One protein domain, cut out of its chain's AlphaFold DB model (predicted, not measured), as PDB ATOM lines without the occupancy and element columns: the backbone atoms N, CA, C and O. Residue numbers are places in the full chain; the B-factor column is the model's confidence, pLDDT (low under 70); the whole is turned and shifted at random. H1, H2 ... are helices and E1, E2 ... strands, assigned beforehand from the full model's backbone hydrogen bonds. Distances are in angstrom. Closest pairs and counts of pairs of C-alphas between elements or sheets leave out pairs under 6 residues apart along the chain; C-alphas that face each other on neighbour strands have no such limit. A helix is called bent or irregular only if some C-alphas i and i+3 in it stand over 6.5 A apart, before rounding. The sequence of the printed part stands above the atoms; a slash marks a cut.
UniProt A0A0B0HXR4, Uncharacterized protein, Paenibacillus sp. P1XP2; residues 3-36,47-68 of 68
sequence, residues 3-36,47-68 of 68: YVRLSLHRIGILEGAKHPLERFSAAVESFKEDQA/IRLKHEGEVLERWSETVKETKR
ATOM      1  N   TYR A   3     -10.050  -6.065 111.779       82.75
ATOM      2  CA  TYR A   3     -10.923  -6.748 110.832       82.75
ATOM      3  C   TYR A   3     -11.362  -5.766 109.751       82.75
ATOM      4  O   TYR A   3     -11.996  -4.751 110.039       82.75
ATOM      5  N   VAL A   4     -11.047  -6.084 108.499       91.19
ATOM      6  CA  VAL A   4     -11.529  -5.357 107.320       91.19
ATOM      7  C   VAL A   4     -12.505  -6.269 106.586       91.19
ATOM      8  O   VAL A   4     -12.162  -7.410 106.274       91.19
ATOM      9  N   ARG A   5     -13.711  -5.780 106.290       93.44
ATOM     10  CA  ARG A   5     -14.622  -6.432 105.342       93.44
ATOM     11  C   ARG A   5     -14.490  -5.750 103.988       93.44
ATOM     12  O   ARG A   5     -14.636  -4.531 103.896       93.44
ATOM     13  N   LEU A   6     -14.228  -6.550 102.961       96.00
ATOM     14  CA  LEU A   6     -14.096  -6.103 101.581       96.00
ATOM     15  C   LEU A   6     -15.219  -6.707 100.736       96.00
ATOM     16  O   LEU A   6     -15.457  -7.912 100.808       96.00
ATOM     17  N   SER A   7     -15.849  -5.882  99.906       95.81
ATOM     18  CA  SER A   7     -16.657  -6.339  98.775       95.81
ATOM     19  C   SER A   7     -15.725  -6.565  97.594       95.81
ATOM     20  O   SER A   7     -15.000  -5.641  97.227       95.81
ATOM     21  N   LEU A   8     -15.690  -7.775  97.031       96.19
ATOM     22  CA  LEU A   8     -14.741  -8.156  95.981       96.19
ATOM     23  C   LEU A   8     -15.460  -8.435  94.660       96.19
ATOM     24  O   LEU A   8     -16.440  -9.177  94.619       96.19
ATOM     25  N   HIS A   9     -14.914  -7.910  93.568       96.69
ATOM     26  CA  HIS A   9     -15.336  -8.218  92.207       96.69
ATOM     27  C   HIS A   9     -14.142  -8.679  91.373       96.69
ATOM     28  O   HIS A   9     -13.136  -7.978  91.272       96.69
ATOM     29  N   ARG A  10     -14.233  -9.859  90.757       95.62
ATOM     30  CA  ARG A  10     -13.163 -10.396  89.909       95.62
ATOM     31  C   ARG A  10     -13.104  -9.632  88.586       95.62
ATOM     32  O   ARG A  10     -14.105  -9.548  87.889       95.62
ATOM     33  N   ILE A  11     -11.922  -9.136  88.227       94.25
ATOM     34  CA  ILE A  11     -11.673  -8.396  86.974       94.25
ATOM     35  C   ILE A  11     -11.023  -9.304  85.912       94.25
ATOM     36  O   ILE A  11     -10.971  -8.962  84.736       94.25
ATOM     37  N   GLY A  12     -10.555 -10.489  86.313       93.06
ATOM     38  CA  GLY A  12      -9.927 -11.471  85.426       93.06
ATOM     39  C   GLY A  12      -8.412 -11.525  85.596       93.06
ATOM     40  O   GLY A  12      -7.872 -11.046  86.592       93.06
ATOM     41  N   ILE A  13      -7.725 -12.146  84.641       92.75
ATOM     42  CA  ILE A  13      -6.272 -12.346  84.695       92.75
ATOM     43  C   ILE A  13      -5.551 -11.051  84.269       92.75
ATOM     44  O   ILE A  13      -6.104 -10.204  83.556       92.75
ATOM     45  N   LEU A  14      -4.339 -10.824  84.776       91.25
ATOM     46  CA  LEU A  14      -3.441  -9.795  84.259       91.25
ATOM     47  C   LEU A  14      -2.744 -10.312  82.996       91.25
ATOM     48  O   LEU A  14      -1.847 -11.150  83.067       91.25
ATOM     49  N   GLU A  15      -3.171  -9.803  81.846       90.25
ATOM     50  CA  GLU A  15      -2.582 -10.149  80.554       90.25
ATOM     51  C   GLU A  15      -1.113  -9.712  80.473       90.25
ATOM     52  O   GLU A  15      -0.755  -8.604  80.878       90.25
ATOM     53  N   GLY A  16      -0.261 -10.585  79.932       85.50
ATOM     54  CA  GLY A  16       1.170 -10.320  79.753       85.50
ATOM     55  C   GLY A  16       2.030 -10.459  81.015       85.50
ATOM     56  O   GLY A  16       3.231 -10.204  80.940       85.50
ATOM     57  N   ALA A  17       1.453 -10.874  82.147       88.94
ATOM     58  CA  ALA A  17       2.220 -11.227  83.338       88.94
ATOM     59  C   ALA A  17       3.046 -12.501  83.096       88.94
ATOM     60  O   ALA A  17       2.561 -13.472  82.505       88.94
ATOM     61  N   LYS A  18       4.295 -12.519  83.572       89.12
ATOM     62  CA  LYS A  18       5.199 -13.675  83.440       89.12
ATOM     63  C   LYS A  18       4.689 -14.888  84.221       89.12
ATOM     64  O   LYS A  18       4.938 -16.027  83.831       89.12
ATOM     65  N   HIS A  19       3.945 -14.643  85.299       88.12
ATOM     66  CA  HIS A  19       3.263 -15.658  86.099       88.12
ATOM     67  C   HIS A  19       1.762 -15.337  86.150       88.12
ATOM     68  O   HIS A  19       1.417 -14.160  86.222       88.12
ATOM     69  N   PRO A  20       0.850 -16.331  86.152       89.62
ATOM     70  CA  PRO A  20      -0.585 -16.061  86.208       89.62
ATOM     71  C   PRO A  20      -0.979 -15.270  87.463       89.62
ATOM     72  O   PRO A  20      -0.734 -15.721  88.585       89.62
ATOM     73  N   LEU A  21      -1.618 -14.114  87.267       91.12
ATOM     74  CA  LEU A  21      -2.108 -13.247  88.340       91.12
ATOM     75  C   LEU A  21      -3.589 -12.945  88.133       91.12
ATOM     76  O   LEU A  21      -3.975 -12.353  87.126       91.12
ATOM     77  N   GLU A  22      -4.425 -13.326  89.098       92.94
ATOM     78  CA  GLU A  22      -5.822 -12.895  89.130       92.94
ATOM     79  C   GLU A  22      -5.953 -11.502  89.745       92.94
ATOM     80  O   GLU A  22      -5.316 -11.184  90.750       92.94
ATOM     81  N   ARG A  23      -6.820 -10.679  89.158       92.56
ATOM     82  CA  ARG A  23      -7.115  -9.324  89.617       92.56
ATOM     83  C   ARG A  23      -8.530  -9.216  90.151       92.56
ATOM     84  O   ARG A  23      -9.487  -9.749  89.580       92.56
ATOM     85  N   PHE A  24      -8.651  -8.437  91.217       94.12
ATOM     86  CA  PHE A  24      -9.904  -8.144  91.892       94.12
ATOM     87  C   PHE A  24     -10.016  -6.639  92.127       94.12
ATOM     88  O   PHE A  24      -9.039  -5.986  92.487       94.12
ATOM     89  N   SER A  25     -11.213  -6.099  91.926       93.88
ATOM     90  CA  SER A  25     -11.611  -4.791  92.430       93.88
ATOM     91  C   SER A  25     -12.190  -4.999  93.819       93.88
ATOM     92  O   SER A  25     -12.908  -5.977  94.041       93.88
ATOM     93  N   ALA A  26     -11.872  -4.108  94.749       94.19
ATOM     94  CA  ALA A  26     -12.330  -4.207  96.121       94.19
ATOM     95  C   ALA A  26     -12.828  -2.856  96.632       94.19
ATOM     96  O   ALA A  26     -12.183  -1.834  96.404       94.19
ATOM     97  N   ALA A  27     -13.927  -2.868  97.382       95.62
ATOM     98  CA  ALA A  27     -14.376  -1.731  98.181       95.62
ATOM     99  C   ALA A  27     -14.378  -2.115  99.666       95.62
ATOM    100  O   ALA A  27     -14.808  -3.212 100.027       95.62
ATOM    101  N   VAL A  28     -13.900  -1.219 100.531       95.38
ATOM    102  CA  VAL A  28     -13.982  -1.412 101.984       95.38
ATOM    103  C   VAL A  28     -15.421  -1.169 102.422       95.38
ATOM    104  O   VAL A  28     -15.909  -0.047 102.339       95.38
ATOM    105  N   GLU A  29     -16.098  -2.212 102.897       95.56
ATOM    106  CA  GLU A  29     -17.466  -2.092 103.419       95.56
ATOM    107  C   GLU A  29     -17.472  -1.690 104.890       95.56
ATOM    108  O   GLU A  29     -18.324  -0.929 105.340       95.56
ATOM    109  N   SER A  30     -16.536  -2.235 105.667       92.56
ATOM    110  CA  SER A  30     -16.427  -1.919 107.088       92.56
ATOM    111  C   SER A  30     -15.028  -2.205 107.612       92.56
ATOM    112  O   SER A  30     -14.335  -3.102 107.123       92.56
ATOM    113  N   PHE A  31     -14.646  -1.466 108.646       91.31
ATOM    114  CA  PHE A  31     -13.421  -1.661 109.402       91.31
ATOM    115  C   PHE A  31     -13.764  -1.724 110.889       91.31
ATOM    116  O   PHE A  31     -14.513  -0.885 111.389       91.31
ATOM    117  N   LYS A  32     -13.224  -2.719 111.592       88.38
ATOM    118  CA  LYS A  32     -13.353  -2.853 113.039       88.38
ATOM    119  C   LYS A  32     -11.988  -3.108 113.652       88.38
ATOM    120  O   LYS A  32     -11.330  -4.100 113.341       88.38
ATOM    121  N   GLU A  33     -11.614  -2.244 114.577       81.31
ATOM    122  CA  GLU A  33     -10.481  -2.456 115.462       81.31
ATOM    123  C   GLU A  33     -10.975  -3.125 116.746       81.31
ATOM    124  O   GLU A  33     -11.943  -2.682 117.372       81.31
ATOM    125  N   ASP A  34     -10.348  -4.238 117.112       76.19
ATOM    126  CA  ASP A  34     -10.569  -4.851 118.415       76.19
ATOM    127  C   ASP A  34      -9.974  -3.951 119.506       76.19
ATOM    128  O   ASP A  34      -8.773  -3.678 119.507       76.19
ATOM    129  N   GLN A  35     -10.828  -3.481 120.416       68.06
ATOM    130  CA  GLN A  35     -10.448  -2.573 121.498       68.06
ATOM    131  C   GLN A  35      -9.718  -3.287 122.639       68.06
ATOM    132  O   GLN A  35      -9.049  -2.634 123.443       68.06
ATOM    133  N   ALA A  36      -9.827  -4.612 122.730       66.94
ATOM    134  CA  ALA A  36      -9.176  -5.356 123.787       66.94
ATOM    135  C   ALA A  36      -7.711  -5.643 123.416       66.94
ATOM    136  O   ALA A  36      -7.383  -6.485 122.577       66.94
ATOM    137  N   ILE A  47       9.262 -15.256 107.710       90.81
ATOM    138  CA  ILE A  47       9.024 -16.339 106.756       90.81
ATOM    139  C   ILE A  47      10.356 -16.909 106.287       90.81
ATOM    140  O   ILE A  47      11.276 -16.174 105.935       90.81
ATOM    141  N   ARG A  48      10.459 -18.239 106.276       95.19
ATOM    142  CA  ARG A  48      11.590 -18.949 105.678       95.19
ATOM    143  C   ARG A  48      11.194 -19.400 104.282       95.19
ATOM    144  O   ARG A  48      10.327 -20.260 104.137       95.19
ATOM    145  N   LEU A  49      11.829 -18.820 103.272       95.38
ATOM    146  CA  LEU A  49      11.581 -19.183 101.883       95.38
ATOM    147  C   LEU A  49      12.308 -20.487 101.546       95.38
ATOM    148  O   LEU A  49      13.437 -20.722 101.977       95.38
ATOM    149  N   LYS A  50      11.653 -21.343 100.762       93.06
ATOM    150  CA  LYS A  50      12.329 -22.437 100.058       93.06
ATOM    151  C   LYS A  50      12.897 -21.858  98.767       93.06
ATOM    152  O   LYS A  50      12.183 -21.095  98.129       93.06
ATOM    153  N   HIS A  51      14.125 -22.219  98.390       96.00
ATOM    154  CA  HIS A  51      14.777 -21.712  97.170       96.00
ATOM    155  C   HIS A  51      14.703 -20.176  97.073       96.00
ATOM    156  O   HIS A  51      14.103 -19.617  96.159       96.00
ATOM    157  N   GLU A  52      15.268 -19.489  98.071       95.25
ATOM    158  CA  GLU A  52      15.076 -18.048  98.293       95.25
ATOM    159  C   GLU A  52      15.311 -17.173  97.055       95.25
ATOM    160  O   GLU A  52      14.526 -16.259  96.817       95.25
ATOM    161  N   GLY A  53      16.329 -17.477  96.240       95.88
ATOM    162  CA  GLY A  53      16.653 -16.704  95.042       95.88
ATOM    163  C   GLY A  53      15.511 -16.696  94.026       95.88
ATOM    164  O   GLY A  53      15.071 -15.628  93.608       95.88
ATOM    165  N   GLU A  54      14.974 -17.874  93.706       95.38
ATOM    166  CA  GLU A  54      13.870 -18.027  92.749       95.38
ATOM    167  C   GLU A  54      12.583 -17.370  93.260       95.38
ATOM    168  O   GLU A  54      11.856 -16.715  92.510       95.38
ATOM    169  N   VAL A  55      12.296 -17.512  94.560       95.38
ATOM    170  CA  VAL A  55      11.096 -16.915  95.160       95.38
ATOM    171  C   VAL A  55      11.182 -15.392  95.149       95.38
ATOM    172  O   VAL A  55      10.214 -14.731  94.765       95.38
ATOM    173  N   LEU A  56      12.327 -14.829  95.536       95.81
ATOM    174  CA  LEU A  56      12.533 -13.382  95.548       95.81
ATOM    175  C   LEU A  56      12.515 -12.790  94.137       95.81
ATOM    176  O   LEU A  56      11.937 -11.718  93.943       95.81
ATOM    177  N   GLU A  57      13.086 -13.483  93.150       95.62
ATOM    178  CA  GLU A  57      13.013 -13.077  91.744       95.62
ATOM    179  C   GLU A  57      11.555 -13.014  91.273       95.62
ATOM    180  O   GLU A  57      11.088 -11.956  90.845       95.62
ATOM    181  N   ARG A  58      10.793 -14.096  91.468       94.00
ATOM    182  CA  ARG A  58       9.373 -14.154  91.095       94.00
ATOM    183  C   ARG A  58       8.531 -13.084  91.791       94.00
ATOM    184  O   ARG A  58       7.629 -12.502  91.183       94.00
ATOM    185  N   TRP A  59       8.788 -12.815  93.069       94.12
ATOM    186  CA  TRP A  59       8.081 -11.763  93.807       94.12
ATOM    187  C   TRP A  59       8.433 -10.374  93.280       94.12
ATOM    188  O   TRP A  59       7.546  -9.538  93.122       94.12
ATOM    189  N   SER A  60       9.705 -10.136  92.953       93.69
ATOM    190  CA  SER A  60      10.161  -8.888  92.333       93.69
ATOM    191  C   SER A  60       9.467  -8.641  90.991       93.69
ATOM    192  O   SER A  60       9.003  -7.528  90.736       93.69
ATOM    193  N   GLU A  61       9.333  -9.676  90.157       93.50
ATOM    194  CA  GLU A  61       8.575  -9.633  88.897       93.50
ATOM    195  C   GLU A  61       7.102  -9.288  89.144       93.50
ATOM    196  O   GLU A  61       6.606  -8.295  88.612       93.50
ATOM    197  N   THR A  62       6.448 -10.022  90.046       92.38
ATOM    198  CA  THR A  62       5.032  -9.827  90.406       92.38
ATOM    199  C   THR A  62       4.753  -8.398  90.898       92.38
ATOM    200  O   THR A  62       3.781  -7.754  90.496       92.38
ATOM    201  N   VAL A  63       5.621  -7.854  91.757       92.50
ATOM    202  CA  VAL A  63       5.484  -6.487  92.286       92.50
ATOM    203  C   VAL A  63       5.665  -5.442  91.186       92.50
ATOM    204  O   VAL A  63       4.961  -4.431  91.186       92.50
ATOM    205  N   LYS A  64       6.589  -5.656  90.241       92.50
ATOM    206  CA  LYS A  64       6.773  -4.751  89.094       92.50
ATOM    207  C   LYS A  64       5.558  -4.751  88.168       92.50
ATOM    208  O   LYS A  64       5.207  -3.691  87.660       92.50
ATOM    209  N   GLU A  65       4.924  -5.903  87.968       90.50
ATOM    210  CA  GLU A  65       3.718  -6.048  87.141       90.50
ATOM    211  C   GLU A  65       2.495  -5.381  87.783       90.50
ATOM    212  O   GLU A  65       1.733  -4.716  87.094       90.50
ATOM    213  N   THR A  66       2.348  -5.481  89.108       85.81
ATOM    214  CA  THR A  66       1.179  -4.947  89.839       85.81
ATOM    215  C   THR A  66       1.236  -3.426  90.062       85.81
ATOM    216  O   THR A  66       0.231  -2.809  90.402       85.81
ATOM    217  N   LYS A  67       2.408  -2.798  89.898       80.94
ATOM    218  CA  LYS A  67       2.585  -1.337  90.009       80.94
ATOM    219  C   LYS A  67       2.240  -0.564  88.728       80.94
ATOM    220  O   LYS A  67       2.251   0.665  88.778       80.94
ATOM    221  N   ARG A  68       2.048  -1.253  87.602       58.25
ATOM    222  CA  ARG A  68       1.690  -0.652  86.309       58.25
ATOM    223  C   ARG A  68       0.187  -0.436  86.214       58.25
ATOM    224  O   ARG A  68      -0.188   0.595  85.621       58.25
TER     225      ARG A  68
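This is residues 3 to 36 and 47 to 68 of the 68 residues of an uncharacterized protein of Paenibacillus sp. P1XP2 (UniProt A0A0B0HXR4). The printed part is a wide, open U: a long two-strand hairpin, E1 and E2, bent partway along, makes one side and the base, and the helix H1 makes the other side, with the middle of the U empty. Residues 47 to 57, of which 52 to 57 belong to H1, stand free. The printed part has 56 residues, with two named strands and one named helix in the order E1, E2, H1; the sheet has the order E1 - E2, antiparallel, and the class is mixed, helices and strands. The whole is extended, with a radius of gyration of the C-alphas of 15.8 A, and flat, spanning 40 by 31 by 16 A.

Start at Tyr 3 and read along E1, residues 3 to 13, which bends by 62 degrees at residue 9. A short link of 8 residues leads to E2, residues 22 to 33, which bends by 70 degrees at residue 29. The two form a hairpin and are antiparallel, with 171 degrees between their N-to-C directions. Look at C-alphas 10 and 24, which face each other at 4.4 A, and at C-alphas 4 and 31, which face each other at 4.6 A. N 3 and O 32 are within hydrogen-bond range at 2.8 A, and so are N 9 and O 25 at 2.8 A. Further on comes H1, residues 52 to 66; E1 and H1 are apart. In H1, every O i to N i+4 pair is within hydrogen-bond range.

Find C-alpha 3 at (-10.923, -6.748, 110.832); from there E1 runs 27.1 A to C-alpha 13. Next find C-alpha 22 at (-5.822, -12.895, 89.130), where E2 begins; its 12 residues reach 28.7 A to C-alpha 33. H1 has 15 residues and measures 20.9 A from C-alpha 52 to C-alpha 66, which you find at (1.179, -4.947, 89.839).

The two C-alphas farthest apart are those of Gly 16 and Ala 36, 45.5 A. From Tyr 3 to Arg 68, the chain's last residue, the C-alphas are 28.2 A apart. When you reach Ala 36, the next printed residue is Ile 47: residues 37 to 46 are not printed, and C-alphas 36 and 47 are 27.2 A apart across this cut. The link from E2 to H1 is the link across the cut; no link that is printed whole is long. In the B-factor column of this predicted model the mean pLDDT of the printed part is 90.6, and residues 35 to 36 and residue 68 are under 70.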